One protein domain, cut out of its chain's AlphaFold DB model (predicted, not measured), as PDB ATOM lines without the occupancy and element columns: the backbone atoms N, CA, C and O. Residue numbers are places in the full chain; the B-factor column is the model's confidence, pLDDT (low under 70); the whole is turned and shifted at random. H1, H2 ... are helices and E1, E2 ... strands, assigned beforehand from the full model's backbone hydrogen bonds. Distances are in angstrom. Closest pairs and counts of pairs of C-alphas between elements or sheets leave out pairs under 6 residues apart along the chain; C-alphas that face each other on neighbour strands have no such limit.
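AT A GLANCE: This is residues 17 to 138 of the 138 residues of an uncharacterized protein of Butyricicoccus pullicaecorum (UniProt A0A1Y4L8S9). Two long helices, H4 and H5, run side by side in opposite ways as a double arm that starts from a third, H3, set steeply to both; a small three-stranded sheet sits by the last residues of H3, and the short H2 packs on the side of H3 away from H4. A long link, residues 98 to 119, runs from the sheet to the start of H5, and its residues 109 to 115 stick out. The 122 printed residues hold five named helices and three named strands, in the order E1 H1 H2 H3 H4 E2 E3 H5; the sheet, E1 - E2 - E3, is antiparallel, and the class is mostly helix. The whole is compact, with a radius of gyration of the C-alphas of 15.7 A and spans of 46, 31 and 26 A.

IN THESE COORDINATES: E1, residues 17 to 19, begins at C-alpha 17, (125.362, 229.753, 229.047). H1 covers residues 20 to 28 and H2 residues 33 to 37. H3, residues 42 to 57, is 22.3 A long and starts at C-alpha 42, (138.377, 207.303, 234.708). H4, residues 62 to 76, is 21.3 A long. E2 is residues 87 to 91 and E3 residues 94 to 97. H5, residues 120 to 136, is 25.4 A long and ends at C-alpha 136, (131.062, 206.052, 241.727).

HOW THE PARTS SIT: H3 is the hub, touching the four other helices. Its residues 47 to 54 touch H4, closest at the C-alphas of Val 50 and Gly 63, 5.7 A, at a steep tilt of 57 degrees, opposite ways. Its residues 43 to 47 touch H5, closest at the C-alphas of Pro 43 and Ile 136, 6.5 A. H4 and H5 touch at a shallow tilt of 3 degrees, opposite ways, with the C-alphas of Ala 74 and Leu 127 closest at 6.5 A. H2 touches H3, closest at the C-alphas of Phe 36 and Arg 45, 5.2 A. H1 and H3 only just touch, with 3 pairs of C-alphas within 8 A, closest at Glu 27 and Ile 56, 7.4 A, about perpendicular at 74 degrees. H1 and H3 are on the sheet, but each only grazes it. N 18 and O 88 of E1 and E2 are 2.9 A apart, within hydrogen-bond range; in the hairpin E2 and E3, N 89 and O 96 are 2.8 A apart. Every O i to N i+4 pair is within range in H1, H2, H3 and H4, and 10 of 13 in H5.

THE WHOLE: The C-alphas of Pro 92 and Asp 117 are the two farthest apart, at 48.7 A. The printed part has no cut, and its long link is E3 to H5. Residues 109 to 115 stand free, as do residues 117 to 122, of which 120 to 122 belong to H5. Mean pLDDT of the printed part is 73.1; it is under 70 at residues 77 to 79, 81 and 101 to 138, and H5 has a mean of 43.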
ATOM      1  N   ILE A  17     124.889 231.136 229.137       91.75
ATOM      2  CA  ILE A  17     125.362 229.753 229.047       91.75
ATOM      3  C   ILE A  17     126.869 229.757 229.260       91.75
ATOM      4  O   ILE A  17     127.612 230.335 228.469       91.75
ATOM      5  N   VAL A  18     127.323 229.033 230.275       93.31
ATOM      6  CA  VAL A  18     128.743 228.821 230.542       93.31
ATOM      7  C   VAL A  18     129.047 227.340 230.360       93.31
ATOM      8  O   VAL A  18     128.601 226.496 231.141       93.31
ATOM      9  N   THR A  19     129.794 226.998 229.308       91.12
ATOM     10  CA  THR A  19     130.228 225.609 229.092       91.12
ATOM     11  C   THR A  19     131.257 225.205 230.145       91.12
ATOM     12  O   THR A  19     132.005 226.049 230.645       91.12
ATOM     13  N   LEU A  20     131.356 223.913 230.466       89.56
ATOM     14  CA  LEU A  20     132.358 223.431 231.419       89.56
ATOM     15  C   LEU A  20     133.781 223.739 230.954       89.56
ATOM     16  O   LEU A  20     134.645 223.998 231.783       89.56
ATOM     17  N   PHE A  21     134.033 223.744 229.643       88.50
ATOM     18  CA  PHE A  21     135.316 224.189 229.102       88.50
ATOM     19  C   PHE A  21     135.645 225.625 229.529       88.50
ATOM     20  O   PHE A  21     136.729 225.863 230.060       88.50
ATOM     21  N   HIS A  22     134.720 226.569 229.328       92.38
ATOM     22  CA  HIS A  22     134.935 227.967 229.706       92.38
ATOM     23  C   HIS A  22     135.022 228.131 231.224       92.38
ATOM     24  O   HIS A  22     135.924 228.817 231.698       92.38
ATOM     25  N   LEU A  23     134.158 227.440 231.971       94.31
ATOM     26  CA  LEU A  23     134.143 227.450 233.432       94.31
ATOM     27  C   LEU A  23     135.485 226.988 234.017       94.31
ATOM     28  O   LEU A  23     136.135 227.713 234.763       94.31
ATOM     29  N   LEU A  24     135.935 225.789 233.642       90.69
ATOM     30  CA  LEU A  24     137.159 225.194 234.180       90.69
ATOM     31  C   LEU A  24     138.398 225.970 233.738       90.69
ATOM     32  O   LEU A  24     139.324 226.143 234.523       90.69
ATOM     33  N   LYS A  25     138.418 226.467 232.498       91.50
ATOM     34  CA  LYS A  25     139.527 227.283 232.000       91.50
ATOM     35  C   LYS A  25     139.622 228.630 232.719       91.50
ATOM     36  O   LYS A  25     140.736 229.095 232.951       91.50
ATOM     37  N   ALA A  26     138.488 229.251 233.045       94.19
ATOM     38  CA  ALA A  26     138.450 230.520 233.766       94.19
ATOM     39  C   ALA A  26     138.918 230.362 235.220       94.19
ATOM     40  O   ALA A  26     139.744 231.145 235.679       94.19
ATOM     41  N   GLU A  27     138.448 229.322 235.909       95.56
ATOM     42  CA  GLU A  27     138.663 229.161 237.354       95.56
ATOM     43  C   GLU A  27     139.945 228.394 237.706       95.56
ATOM     44  O   GLU A  27     140.601 228.687 238.704       95.56
ATOM     45  N   LEU A  28     140.341 227.418 236.883       91.69
ATOM     46  CA  LEU A  28     141.508 226.556 237.130       91.69
ATOM     47  C   LEU A  28     142.698 226.883 236.210       91.69
ATOM     48  O   LEU A  28     143.774 226.295 236.346       91.69
ATOM     49  N   GLY A  29     142.518 227.818 235.275       93.12
ATOM     50  CA  GLY A  29     143.535 228.261 234.323       93.12
ATOM     51  C   GLY A  29     143.644 227.405 233.055       93.12
ATOM     52  O   GLY A  29     142.969 226.394 232.870       93.12
ATOM     53  N   ALA A  30     144.533 227.817 232.146       85.25
ATOM     54  CA  ALA A  30     144.677 227.203 230.820       85.25
ATOM     55  C   ALA A  30     145.079 225.714 230.857       85.25
ATOM     56  O   ALA A  30     144.684 224.956 229.974       85.25
ATOM     57  N   ASP A  31     145.802 225.291 231.898       85.44
ATOM     58  CA  ASP A  31     146.322 223.929 232.057       85.44
ATOM     59  C   ASP A  31     145.431 223.024 232.928       85.44
ATOM     60  O   ASP A  31     145.881 221.976 233.403       85.44
ATOM     61  N   TYR A  32     144.161 223.394 233.138       84.12
ATOM     62  CA  TYR A  32     143.224 222.678 234.015       84.12
ATOM     63  C   TYR A  32     143.144 221.168 233.725       84.12
ATOM     64  O   TYR A  32     142.970 220.348 234.625       84.12
ATOM     65  N   GLN A  33     143.346 220.774 232.465       82.38
ATOM     66  CA  GLN A  33     143.352 219.380 232.023       82.38
ATOM     67  C   GLN A  33     144.364 218.520 232.796       82.38
ATOM     68  O   GLN A  33     144.128 217.330 233.002       82.38
ATOM     69  N   ARG A  34     145.485 219.091 233.262       82.25
ATOM     70  CA  ARG A  34     146.499 218.366 234.048       82.25
ATOM     71  C   ARG A  34     145.948 217.857 235.378       82.25
ATOM     72  O   ARG A  34     146.363 216.787 235.822       82.25
ATOM     73  N   ILE A  35     144.999 218.576 235.982       82.56
ATOM     74  CA  ILE A  35     144.344 218.181 237.238       82.56
ATOM     75  C   ILE A  35     143.660 216.826 237.045       82.56
ATOM     76  O   ILE A  35     143.883 215.903 237.828       82.56
ATOM     77  N   PHE A  36     142.931 216.662 235.940       83.06
ATOM     78  CA  PHE A  36     142.247 215.413 235.605       83.06
ATOM     79  C   PHE A  36     143.215 214.338 235.102       83.06
ATOM     80  O   PHE A  36     143.177 213.204 235.574       83.06
ATOM     81  N   HIS A  37     144.149 214.672 234.206       80.12
ATOM     82  CA  HIS A  37     145.116 213.696 233.686       80.12
ATOM     83  C   HIS A  37     146.027 213.100 234.769       80.12
ATOM     84  O   HIS A  37     146.478 211.967 234.616       80.12
ATOM     85  N   SER A  38     146.249 213.815 235.879       81.56
ATOM     86  CA  SER A  38     147.002 213.305 237.032       81.56
ATOM     87  C   SER A  38     146.315 212.147 237.772       81.56
ATOM     88  O   SER A  38     146.945 211.485 238.595       81.56
ATOM     89  N   ARG A  39     145.025 211.896 237.512       82.81
ATOM     90  CA  ARG A  39     144.261 210.811 238.136       82.81
ATOM     91  C   ARG A  39     144.445 209.504 237.365       82.81
ATOM     92  O   ARG A  39     144.368 209.477 236.131       82.81
ATOM     93  N   SER A  40     144.646 208.422 238.116       79.12
ATOM     94  CA  SER A  40     145.005 207.090 237.612       79.12
ATOM     95  C   SER A  40     143.857 206.328 236.946       79.12
ATOM     96  O   SER A  40     144.117 205.392 236.195       79.12
ATOM     97  N   SER A  41     142.601 206.711 237.193       78.94
ATOM     98  CA  SER A  41     141.424 206.013 236.672       78.94
ATOM     99  C   SER A  41     140.352 206.987 236.178       78.94
ATOM    100  O   SER A  41     140.240 208.108 236.677       78.94
ATOM    101  N   ILE A  42     139.548 206.554 235.199       76.44
ATOM    102  CA  ILE A  42     138.377 207.303 234.708       76.44
ATOM    103  C   ILE A  42     137.409 207.654 235.857       76.44
ATOM    104  O   ILE A  42     137.064 208.829 235.965       76.44
ATOM    105  N   PRO A  43     137.045 206.723 236.764       79.12
ATOM    106  CA  PRO A  43     136.256 207.030 237.960       79.12
ATOM    107  C   PRO A  43     136.766 208.237 238.750       79.12
ATOM    108  O   PRO A  43     136.015 209.161 239.047       79.12
ATOM    109  N   LEU A  44     138.071 208.269 239.027       76.12
ATOM    110  CA  LEU A  44     138.678 209.327 239.826       76.12
ATOM    111  C   LEU A  44     138.729 210.664 239.071       76.12
ATOM    112  O   LEU A  44     138.625 211.728 239.682       76.12
ATOM    113  N   ARG A  45     138.863 210.628 237.737       82.62
ATOM    114  CA  ARG A  45     138.744 211.820 236.877       82.62
ATOM    115  C   ARG A  45     137.339 212.399 236.927       82.62
ATOM    116  O   ARG A  45     137.205 213.606 237.098       82.62
ATOM    117  N   MET A  46     136.327 211.542 236.813       82.81
ATOM    118  CA  MET A  46     134.920 211.934 236.859       82.81
ATOM    119  C   MET A  46     134.542 212.510 238.218       82.81
ATOM    120  O   MET A  46     133.955 213.585 238.278       82.81
ATOM    121  N   GLN A  47     134.955 211.858 239.304       83.81
ATOM    122  CA  GLN A  47     134.769 212.382 240.652       83.81
ATOM    123  C   GLN A  47     135.434 213.758 240.811       83.81
ATOM    124  O   GLN A  47     134.784 214.704 241.241       83.81
ATOM    125  N   THR A  48     136.696 213.897 240.385       84.75
ATOM    126  CA  THR A  48     137.404 215.188 240.459       84.75
ATOM    127  C   THR A  48     136.674 216.262 239.642       84.75
ATOM    128  O   THR A  48     136.580 217.401 240.082       84.75
ATOM    129  N   LEU A  49     136.141 215.928 238.461       88.75
ATOM    130  CA  LEU A  49     135.359 216.862 237.644       88.75
ATOM    131  C   LEU A  49     134.111 217.342 238.388       88.75
ATOM    132  O   LEU A  49     133.871 218.545 238.440       88.75
ATOM    133  N   VAL A  50     133.350 216.415 238.973       90.69
ATOM    134  CA  VAL A  50     132.151 216.733 239.757       90.69
ATOM    135  C   VAL A  50     132.501 217.655 240.917       90.69
ATOM    136  O   VAL A  50     131.920 218.729 241.026       90.69
ATOM    137  N   GLU A  51     133.507 217.291 241.711       92.69
ATOM    138  CA  GLU A  51     133.950 218.078 242.862       92.69
ATOM    139  C   GLU A  51     134.382 219.493 242.460       92.69
ATOM    140  O   GLU A  51     133.974 220.459 243.098       92.69
ATOM    141  N   GLN A  52     135.166 219.644 241.386       93.25
ATOM    142  CA  GLN A  52     135.594 220.965 240.913       93.25
ATOM    143  C   GLN A  52     134.412 221.821 240.452       93.25
ATOM    144  O   GLN A  52     134.339 222.999 240.794       93.25
ATOM    145  N   VAL A  53     133.467 221.246 239.702       94.31
ATOM    146  CA  VAL A  53     132.300 221.997 239.227       94.31
ATOM    147  C   VAL A  53     131.400 222.402 240.391       94.31
ATOM    148  O   VAL A  53     130.978 223.556 240.444       94.31
ATOM    149  N   GLU A  54     131.130 221.514 241.346       96.06
ATOM    150  CA  GLU A  54     130.336 221.848 242.535       96.06
ATOM    151  C   GLU A  54     131.023 222.916 243.397       96.06
ATOM    152  O   GLU A  54     130.366 223.858 243.835       96.06
ATOM    153  N   GLN A  55     132.348 222.840 243.566       96.31
ATOM    154  CA  GLN A  55     133.129 223.851 244.290       96.31
ATOM    155  C   GLN A  55     133.070 225.233 243.629       96.31
ATOM    156  O   GLN A  55     132.900 226.231 244.326       96.31
ATOM    157  N   ILE A  56     133.199 225.296 242.302       96.31
ATOM    158  CA  ILE A  56     133.164 226.551 241.539       96.31
ATOM    159  C   ILE A  56     131.756 227.153 241.531       96.31
ATOM    160  O   ILE A  56     131.573 228.357 241.703       96.31
ATOM    161  N   THR A  57     130.750 226.319 241.268       96.12
ATOM    162  CA  THR A  57     129.398 226.795 240.941       96.12
ATOM    163  C   THR A  57     128.478 226.895 242.151       96.12
ATOM    164  O   THR A  57     127.458 227.581 242.085       96.12
ATOM    165  N   GLY A  58     128.797 226.193 243.240       96.44
ATOM    166  CA  GLY A  58     127.905 226.012 244.386       96.44
ATOM    167  C   GLY A  58     126.701 225.106 244.097       96.44
ATOM    168  O   GLY A  58     125.814 224.984 244.942       96.44
ATOM    169  N   LEU A  59     126.641 224.479 242.917       94.00
ATOM    170  CA  LEU A  59     125.621 223.483 242.599       94.00
ATOM    171  C   LEU A  59     125.828 222.224 243.444       94.00
ATOM    172  O   LEU A  59     126.942 221.889 243.832       94.00
ATOM    173  N   THR A  60     124.736 221.508 243.699       92.69
ATOM    174  CA  THR A  60     124.762 220.240 244.435       92.69
ATOM    175  C   THR A  60     124.154 219.142 243.584       92.69
ATOM    176  O   THR A  60     123.131 219.367 242.941       92.69
ATOM    177  N   ARG A  61     124.728 217.935 243.642       90.81
ATOM    178  CA  ARG A  61     124.320 216.763 242.850       90.81
ATOM    179  C   ARG A  61     124.671 216.890 241.365       90.81
ATOM    180  O   ARG A  61     123.980 216.338 240.508       90.81
ATOM    181  N   PHE A  62     125.770 217.570 241.044       90.06
ATOM    182  CA  PHE A  62     126.277 217.671 239.674       90.06
ATOM    183  C   PHE A  62     126.619 216.298 239.081       90.06
ATOM    184  O   PHE A  62     126.394 216.069 237.895       90.06
ATOM    185  N   GLY A  63     127.048 215.350 239.916       85.62
ATOM    186  CA  GLY A  63     127.206 213.949 239.529       85.62
ATOM    187  C   GLY A  63     125.941 213.327 238.939       85.62
ATOM    188  O   GLY A  63     125.986 212.751 237.859       85.62
ATOM    189  N   ALA A  64     124.793 213.511 239.599       85.06
ATOM    190  CA  ALA A  64     123.513 212.998 239.111       85.06
ATOM    191  C   ALA A  64     123.087 213.665 237.791       85.06
ATOM    192  O   ALA A  64     122.531 213.006 236.918       85.06
ATOM    193  N   TYR A  65     123.382 214.958 237.629       86.44
ATOM    194  CA  TYR A  65     123.160 215.671 236.370       86.44
ATOM    195  C   TYR A  65     124.030 215.124 235.225       86.44
ATOM    196  O   TYR A  65     123.517 214.902 234.130       86.44
ATOM    197  N   LEU A  66     125.316 214.849 235.473       85.00
ATOM    198  CA  LEU A  66     126.187 214.205 234.483       85.00
ATOM    199  C   LEU A  66     125.706 212.800 234.121       85.00
ATOM    200  O   LEU A  66     125.725 212.436 232.948       85.00
ATOM    201  N   THR A  67     125.245 212.021 235.096       81.56
ATOM    202  CA  THR A  67     124.689 210.693 234.825       81.56
ATOM    203  C   THR A  67     123.459 210.776 233.927       81.56
ATOM    204  O   THR A  67     123.398 210.057 232.936       81.56
ATOM    205  N   LEU A  68     122.536 211.706 234.198       82.75
ATOM    206  CA  LEU A  68     121.371 211.938 233.340       82.75
ATOM    207  C   LEU A  68     121.780 212.311 231.904       82.75
ATOM    208  O   LEU A  68     121.193 211.805 230.950       82.75
ATOM    209  N   LEU A  69     122.789 213.177 231.749       81.69
ATOM    210  CA  LEU A  69     123.342 213.544 230.442       81.69
ATOM    211  C   LEU A  69     123.861 212.316 229.684       81.69
ATOM    212  O   LEU A  69     123.491 212.117 228.530       81.69
ATOM    213  N   PHE A  70     124.673 211.481 230.335       78.69
ATOM    214  CA  PHE A  70     125.250 210.298 229.696       78.69
ATOM    215  C   PHE A  70     124.225 209.202 229.412       78.69
ATOM    216  O   PHE A  70     124.309 208.556 228.373       78.69
ATOM    217  N   GLU A  71     123.246 208.986 230.290       77.69
ATOM    218  CA  GLU A  71     122.140 208.055 230.033       77.69
ATOM    219  C   GLU A  71     121.335 208.488 228.807       77.69
ATOM    220  O   GLU A  71     120.999 207.663 227.955       77.69
ATOM    221  N   TYR A  72     121.073 209.792 228.688       75.00
ATOM    222  CA  TYR A  72     120.406 210.339 227.520       75.00
ATOM    223  C   TYR A  72     121.261 210.186 226.256       75.00
ATOM    224  O   TYR A  72     120.739 209.751 225.234       75.00
ATOM    225  N   ASP A  73     122.568 210.458 226.323       73.62
ATOM    226  CA  ASP A  73     123.494 210.234 225.202       73.62
ATOM    227  C   ASP A  73     123.544 208.774 224.760       73.62
ATOM    228  O   ASP A  73     123.548 208.507 223.562       73.62
ATOM    229  N   ALA A  74     123.519 207.828 225.702       71.56
ATOM    230  CA  ALA A  74     123.469 206.402 225.397       71.56
ATOM    231  C   ALA A  74     122.190 206.028 224.645       71.56
ATOM    232  O   ALA A  74     122.235 205.249 223.694       71.56
ATOM    233  N   LEU A  75     121.054 206.596 225.068       73.12
ATOM    234  CA  LEU A  75     119.755 206.362 224.445       73.12
ATOM    235  C   LEU A  75     119.733 206.843 222.990       73.12
ATOM    236  O   LEU A  75     119.130 206.189 222.142       73.12
ATOM    237  N   ILE A  76     120.383 207.972 222.707       71.38
ATOM    238  CA  ILE A  76     120.414 208.575 221.368       71.38
ATOM    239  C   ILE A  76     121.684 208.238 220.576       71.38
ATOM    240  O   ILE A  76     121.824 208.729 219.460       71.38
ATOM    241  N   LEU A  77     122.595 207.431 221.128       69.94
ATOM    242  CA  LEU A  77     123.910 207.122 220.552       69.94
ATOM    243  C   LEU A  77     124.727 208.371 220.172       69.94
ATOM    244  O   LEU A  77     125.350 208.411 219.117       69.94
ATOM    245  N   ASN A  78     124.714 209.397 221.022       69.25
ATOM    246  CA  ASN A  78     125.529 210.594 220.821       69.25
ATOM    247  C   ASN A  78     126.965 210.333 221.292       69.25
ATOM    248  O   ASN A  78     127.204 210.160 222.489       69.25
ATOM    249  N   ASP A  79     127.914 210.310 220.360       65.50
ATOM    250  CA  ASP A  79     129.329 210.056 220.631       65.50
ATOM    251  C   ASP A  79     130.172 211.337 220.791       65.50
ATOM    252  O   ASP A  79     131.303 211.262 221.275       65.50
ATOM    253  N   ASP A  80     129.611 212.520 220.516       70.56
ATOM    254  CA  ASP A  80     130.296 213.820 220.605       70.56
ATOM    255  C   ASP A  80     129.995 214.585 221.914       70.56
ATOM    256  O   ASP A  80     129.738 215.795 221.955       70.56
ATOM    257  N   ARG A  81     130.005 213.882 223.056       69.50
ATOM    258  CA  ARG A  81     129.851 214.526 224.374       69.50
ATOM    259  C   ARG A  81     131.202 214.978 224.931       69.50
ATOM    260  O   ARG A  81     131.854 214.279 225.702       69.50
ATOM    261  N   HIS A  82     131.592 216.204 224.596       79.88
ATOM    262  CA  HIS A  82     132.777 216.867 225.155       79.88
ATOM    263  C   HIS A  82     132.435 218.068 226.059       79.88
ATOM    264  O   HIS A  82     131.300 218.535 226.090       79.88
ATOM    265  N   LEU A  83     133.421 218.633 226.772       80.06
ATOM    266  CA  LEU A  83     133.213 219.715 227.759       80.06
ATOM    267  C   LEU A  83     132.611 221.020 227.199       80.06
ATOM    268  O   LEU A  83     132.102 221.824 227.979       80.06
ATOM    269  N   ASN A  84     132.650 221.255 225.883       78.31
ATOM    270  CA  ASN A  84     131.920 222.378 225.274       78.31
ATOM    271  C   ASN A  84     130.414 222.105 225.122       78.31
ATOM    272  O   ASN A  84     129.644 223.053 225.048       78.31
ATOM    273  N   ASN A  85     130.002 220.835 225.167       75.62
ATOM    274  CA  ASN A  85     128.612 220.385 225.026       75.62
ATOM    275  C   ASN A  85     127.983 220.087 226.398       75.62
ATOM    276  O   ASN A  85     126.922 219.480 226.486       75.62
ATOM    277  N   ILE A  86     128.640 220.477 227.493       84.56
ATOM    278  CA  ILE A  86     128.081 220.435 228.845       84.56
ATOM    279  C   ILE A  86     128.144 221.856 229.380       84.56
ATOM    280  O   ILE A  86     129.215 222.461 229.383       84.56
ATOM    281  N   ALA A  87     127.012 222.390 229.829       89.19
ATOM    282  CA  ALA A  87     126.946 223.756 230.325       89.19
ATOM    283  C   ALA A  87     126.122 223.890 231.603       89.19
ATOM    284  O   ALA A  87     125.291 223.042 231.940       89.19
ATOM    285  N   VAL A  88     126.370 225.002 232.281       93.38
ATOM    286  CA  VAL A  88     125.590 225.548 233.389       93.38
ATOM    287  C   VAL A  88     125.116 226.948 233.003       93.38
ATOM    288  O   VAL A  88     125.682 227.581 232.112       93.38
ATOM    289  N   LEU A  89     124.069 227.432 233.661       93.31
ATOM    290  CA  LEU A  89     123.586 228.799 233.492       93.31
ATOM    291  C   LEU A  89     124.183 229.684 234.574       93.31
ATOM    292  O   LEU A  89     123.997 229.404 235.758       93.31
ATOM    293  N   TYR A  90     124.858 230.755 234.181       94.12
ATOM    294  CA  TYR A  90     125.227 231.825 235.095       94.12
ATOM    295  C   TYR A  90     124.077 232.825 235.198       94.12
ATOM    296  O   TYR A  90     123.509 233.239 234.189       94.12
ATOM    297  N   THR A  91     123.706 233.184 236.424       92.69
ATOM    298  CA  THR A  91     122.598 234.097 236.726       92.69
ATOM    299  C   THR A  91     123.046 235.128 237.765       92.69
ATOM    300  O   THR A  91     124.023 234.884 238.480       92.69
ATOM    301  N   PRO A  92     122.312 236.242 237.959       90.81
ATOM    302  CA  PRO A  92     122.660 237.241 238.972       90.81
ATOM    303  C   PRO A  92     122.706 236.696 240.409       90.81
ATOM    304  O   PRO A  92     123.314 237.308 241.282       90.81
ATOM    305  N   THR A  93     122.053 235.559 240.668       91.88
ATOM    306  CA  THR A  93     121.988 234.913 241.988       91.88
ATOM    307  C   THR A  93     122.915 233.702 242.122       91.88
ATOM    308  O   THR A  93     122.850 233.008 243.132       91.88
ATOM    309  N   GLY A  94     123.756 233.423 241.122       92.56
ATOM    310  CA  GLY A  94     124.650 232.262 241.087       92.56
ATOM    311  C   GLY A  94     124.364 231.326 239.913       92.56
ATOM    312  O   GLY A  94     123.700 231.706 238.947       92.56
ATOM    313  N   TYR A  95     124.867 230.097 239.986       95.06
ATOM    314  CA  TYR A  95     124.726 229.122 238.906       95.06
ATOM    315  C   TYR A  95     123.446 228.285 239.024       95.06
ATOM    316  O   TYR A  95     122.975 227.987 240.122       95.06
ATOM    317  N   ARG A  96     122.895 227.865 237.881       92.75
ATOM    318  CA  ARG A  96     121.799 226.888 237.776       92.75
ATOM    319  C   ARG A  96     122.113 225.816 236.735       92.75
ATOM    320  O   ARG A  96     122.943 226.017 235.850       92.75
ATOM    321  N   TYR A  97     121.416 224.685 236.814       90.25
ATOM    322  CA  TYR A  97     121.488 223.657 235.777       90.25
ATOM    323  C   TYR A  97     120.952 224.178 234.443       90.25
ATOM    324  O   TYR A  97     119.901 224.822 234.397       90.25
ATOM    325  N   CYS A  98     121.682 223.888 233.368       86.06
ATOM    326  CA  CYS A  98     121.220 224.142 232.011       86.06
ATOM    327  C   CYS A  98     120.218 223.046 231.605       86.06
ATOM    328  O   CYS A  98     120.473 221.871 231.889       86.06
ATOM    329  N   PRO A  99     119.089 223.382 230.954       79.44
ATOM    330  CA  PRO A  99     118.270 222.388 230.268       79.44
ATOM    331  C   PRO A  99     119.114 221.586 229.269       79.44
ATOM    332  O   PRO A  99     120.042 222.129 228.678       79.44
ATOM    333  N   LEU A 100     118.786 220.309 229.062       70.62
ATOM    334  CA  LEU A 100     119.448 219.472 228.057       70.62
ATOM    335  C   LEU A 100     119.322 220.123 226.662       70.62
ATOM    336  O   LEU A 100     118.210 220.404 226.211       70.62
ATOM    337  N   PHE A 101     120.452 220.398 226.002       66.62
ATOM    338  CA  PHE A 101     120.521 221.085 224.707       66.62
ATOM    339  C   PHE A 101     121.632 220.498 223.820       66.62
ATOM    340  O   PHE A 101     122.498 219.768 224.300       66.62
ATOM    341  N   ASP A 102     121.579 220.823 222.525       58.81
ATOM    342  CA  ASP A 102     122.554 220.409 221.504       58.81
ATOM    343  C   ASP A 102     122.745 218.882 221.377       58.81
ATOM    344  O   ASP A 102     123.829 218.329 221.532       58.81
ATOM    345  N   HIS A 103     121.639 218.178 221.111       57.81
ATOM    346  CA  HIS A 103     121.614 216.738 220.807       57.81
ATOM    347  C   HIS A 103     121.481 216.461 219.301       57.81
ATOM    348  O   HIS A 103     121.008 215.399 218.902       57.81
ATOM    349  N   GLY A 104     121.847 217.430 218.456       53.91
ATOM    350  CA  GLY A 104     121.705 217.328 216.999       53.91
ATOM    351  C   GLY A 104     122.570 216.234 216.362       53.91
ATOM    352  O   GLY A 104     122.263 215.805 215.256       53.91
ATOM    353  N   ALA A 105     123.601 215.767 217.073       54.06
ATOM    354  CA  ALA A 105     124.454 214.642 216.690       54.06
ATOM    355  C   ALA A 105     123.919 213.267 217.151       54.06
ATOM    356  O   ALA A 105     124.522 212.239 216.867       54.06
ATOM    357  N   GLY A 106     122.781 213.222 217.855       51.84
ATOM    358  CA  GLY A 106     122.115 211.966 218.206       51.84
ATOM    359  C   GLY A 106     121.346 211.348 217.035       51.84
ATOM    360  O   GLY A 106     121.095 211.992 216.021       51.84
ATOM    361  N   PHE A 107     120.906 210.104 217.208       53.22
ATOM    362  CA  PHE A 107     120.086 209.336 216.262       53.22
ATOM    363  C   PHE A 107     120.755 208.962 214.932       53.22
ATOM    364  O   PHE A 107     120.042 208.660 213.975       53.22
ATOM    365  N   LEU A 108     122.093 208.913 214.869       50.94
ATOM    366  CA  LEU A 108     122.834 208.439 213.683       50.94
ATOM    367  C   LEU A 108     122.442 209.208 212.416       50.94
ATOM    368  O   LEU A 108     122.262 208.638 211.340       50.94
ATOM    369  N   LEU A 109     122.260 210.520 212.555       48.66
ATOM    370  CA  LEU A 109     121.812 211.385 211.465       48.66
ATOM    371  C   LEU A 109     122.865 211.559 210.355       48.66
ATOM    372  O   LEU A 109     122.585 212.247 209.373       48.66
ATOM    373  N   ASP A 110     124.026 210.904 210.472       48.09
ATOM    374  CA  ASP A 110     124.991 210.717 209.392       48.09
ATOM    375  C   ASP A 110     124.900 209.290 208.793       48.09
ATOM    376  O   ASP A 110     125.524 208.347 209.296       48.09
ATOM    377  N   PRO A 111     124.122 209.100 207.710       45.81
ATOM    378  CA  PRO A 111     123.987 207.810 207.041       45.81
ATOM    379  C   PRO A 111     125.247 207.365 206.275       45.81
ATOM    380  O   PRO A 111     125.295 206.213 205.848       45.81
ATOM    381  N   GLU A 112     126.259 208.226 206.082       49.53
ATOM    382  CA  GLU A 112     127.547 207.813 205.498       49.53
ATOM    383  C   GLU A 112     128.469 207.163 206.541       49.53
ATOM    384  O   GLU A 112     129.285 206.308 206.188       49.53
ATOM    385  N   ALA A 113     128.314 207.512 207.823       48.81
ATOM    386  CA  ALA A 113     129.132 206.986 208.913       48.81
ATOM    387  C   ALA A 113     128.608 205.657 209.498       48.81
ATOM    388  O   ALA A 113     129.397 204.865 210.017       48.81
ATOM    389  N   TYR A 114     127.301 205.376 209.387       41.66
ATOM    390  CA  TYR A 114     126.680 204.202 210.011       41.66
ATOM    391  C   TYR A 114     125.748 203.453 209.048       41.66
ATOM    392  O   TYR A 114     124.615 203.857 208.791       41.66
ATOM    393  N   THR A 115     126.186 202.289 208.562       37.03
ATOM    394  CA  THR A 115     125.267 201.267 208.039       37.03
ATOM    395  C   THR A 115     124.352 200.811 209.174       37.03
ATOM    396  O   THR A 115     124.850 200.400 210.220       37.03
ATOM    397  N   PHE A 116     123.032 200.895 208.976       40.19
ATOM    398  CA  PHE A 116     121.983 200.493 209.927       40.19
ATOM    399  C   PHE A 116     121.981 198.978 210.214       40.19
ATOM    400  O   PHE A 116     121.033 198.273 209.881       40.19
ATOM    401  N   ASP A 117     123.042 198.482 210.841       45.25
ATOM    402  CA  ASP A 117     123.190 197.105 211.311       45.25
ATOM    403  C   ASP A 117     123.690 197.129 212.766       45.25
ATOM    404  O   ASP A 117     124.736 196.594 213.129       45.25
ATOM    405  N   ILE A 118     122.991 197.899 213.606       46.62
ATOM    406  CA  ILE A 118     123.408 198.154 214.987       46.62
ATOM    407  C   ILE A 118     123.142 196.903 215.815       46.62
ATOM    408  O   ILE A 118     122.018 196.644 216.250       46.62
ATOM    409  N   GLU A 119     124.198 196.141 216.070       49.09
ATOM    410  CA  GLU A 119     124.174 195.063 217.046       49.09
ATOM    411  C   GLU A 119     123.869 195.618 218.448       49.09
ATOM    412  O   GLU A 119     124.658 196.341 219.061       49.09
ATOM    413  N   THR A 120     122.730 195.202 219.003       44.12
ATOM    414  CA  THR A 120     122.235 195.495 220.360       44.12
ATOM    415  C   THR A 120     123.277 195.260 221.471       44.12
ATOM    416  O   THR A 120     123.184 195.835 222.554       44.12
ATOM    417  N   ASN A 121     124.309 194.449 221.221       40.78
ATOM    418  CA  ASN A 121     125.379 194.155 222.177       40.78
ATOM    419  C   ASN A 121     126.352 195.329 222.399       40.78
ATOM    420  O   ASN A 121     126.856 195.505 223.514       40.78
ATOM    421  N   ALA A 122     126.593 196.161 221.380       45.94
ATOM    422  CA  ALA A 122     127.411 197.367 221.520       45.94
ATOM    423  C   ALA A 122     126.703 198.410 222.405       45.94
ATOM    424  O   ALA A 122     127.313 198.970 223.318       45.94
ATOM    425  N   LEU A 123     125.385 198.561 222.214       45.06
ATOM    426  CA  LEU A 123     124.493 199.366 223.059       45.06
ATOM    427  C   LEU A 123     124.557 198.924 224.531       45.06
ATOM    428  O   LEU A 123     124.765 199.753 225.414       45.06
ATOM    429  N   ILE A 124     124.459 197.617 224.803       46.12
ATOM    430  CA  ILE A 124     124.522 197.059 226.169       46.12
ATOM    431  C   ILE A 124     125.885 197.327 226.836       46.12
ATOM    432  O   ILE A 124     125.947 197.642 228.025       46.12
ATOM    433  N   THR A 125     126.984 197.256 226.083       44.84
ATOM    434  CA  THR A 125     128.340 197.497 226.614       44.84
ATOM    435  C   THR A 125     128.576 198.977 226.950       44.84
ATOM    436  O   THR A 125     129.179 199.295 227.983       44.84
ATOM    437  N   ALA A 126     128.047 199.894 226.131       47.28
ATOM    438  CA  ALA A 126     128.067 201.329 226.409       47.28
ATOM    439  C   ALA A 126     127.220 201.672 227.650       47.28
ATOM    440  O   ALA A 126     127.705 202.336 228.565       47.28
ATOM    441  N   LEU A 127     126.008 201.113 227.747       42.31
ATOM    442  CA  LEU A 127     125.120 201.242 228.910       42.31
ATOM    443  C   LEU A 127     125.768 200.744 230.212       42.31
ATOM    444  O   LEU A 127     125.694 201.422 231.235       42.31
ATOM    445  N   HIS A 128     126.466 199.605 230.189       45.09
ATOM    446  CA  HIS A 128     127.186 199.098 231.365       45.09
ATOM    447  C   HIS A 128     128.339 200.007 231.812       45.09
ATOM    448  O   HIS A 128     128.567 200.168 233.011       45.09
ATOM    449  N   SER A 129     129.045 200.634 230.870       42.81
ATOM    450  CA  SER A 129     130.128 201.579 231.183       42.81
ATOM    451  C   SER A 129     129.596 202.876 231.813       42.81
ATOM    452  O   SER A 129     130.260 203.475 232.659       42.81
ATOM    453  N   ILE A 130     128.375 203.276 231.453       44.72
ATOM    454  CA  ILE A 130     127.681 204.463 231.977       44.72
ATOM    455  C   ILE A 130     127.073 204.183 233.357       44.72
ATOM    456  O   ILE A 130     127.214 204.995 234.270       44.72
ATOM    457  N   MET A 131     126.506 202.992 233.564       41.44
ATOM    458  CA  MET A 131     125.963 202.559 234.859       41.44
ATOM    459  C   MET A 131     127.040 202.476 235.960       41.44
ATOM    460  O   MET A 131     126.745 202.677 237.138       41.44
ATOM    461  N   LEU A 132     128.312 202.272 235.594       44.81
ATOM    462  CA  LEU A 132     129.451 202.389 236.513       44.81
ATOM    463  C   LEU A 132     129.602 203.809 237.093       44.81
ATOM    464  O   LEU A 132     129.945 203.937 238.266       44.81
ATOM    465  N   CYS A 133     129.285 204.869 236.338       39.56
ATOM    466  CA  CYS A 133     129.324 206.245 236.855       39.56
ATOM    467  C   CYS A 133     128.284 206.479 237.963       39.56
ATOM    468  O   CYS A 133     128.585 207.182 238.925       39.56
ATOM    469  N   TYR A 134     127.114 205.832 237.898       36.53
ATOM    470  CA  TYR A 134     126.090 205.919 238.949       36.53
ATOM    471  C   TYR A 134     126.628 205.415 240.300       36.53
ATOM    472  O   TYR A 134     126.394 206.033 241.336       36.53
ATOM    473  N   ALA A 135     127.413 204.333 240.298       35.03
ATOM    474  CA  ALA A 135     127.966 203.731 241.513       35.03
ATOM    475  C   ALA A 135     129.187 204.473 242.094       35.03
ATOM    476  O   ALA A 135     129.543 204.243 243.245       35.03
ATOM    477  N   ILE A 136     129.845 205.332 241.310       40.53
ATOM    478  CA  ILE A 136     131.062 206.052 241.727       40.53
ATOM    479  C   ILE A 136     130.737 207.426 242.334       40.53
ATOM    480  O   ILE A 136     131.534 207.950 243.106       40.53
ATOM    481  N   VAL A 137     129.582 208.009 241.991       37.88
ATOM    482  CA  VAL A 137     129.197 209.383 242.377       37.88
ATOM    483  C   VAL A 137     127.970 209.422 243.315       37.88
ATOM    484  O   VAL A 137     127.408 210.491 243.551       37.88
ATOM    485  N   SER A 138     127.549 208.264 243.844       36.91
ATOM    486  CA  SER A 138     126.494 208.127 244.868       36.91
ATOM    487  C   SER A 138     127.070 207.986 246.272       36.91
ATOM    488  O   SER A 138     128.077 207.257 246.410       36.91
TER     489      SER A 138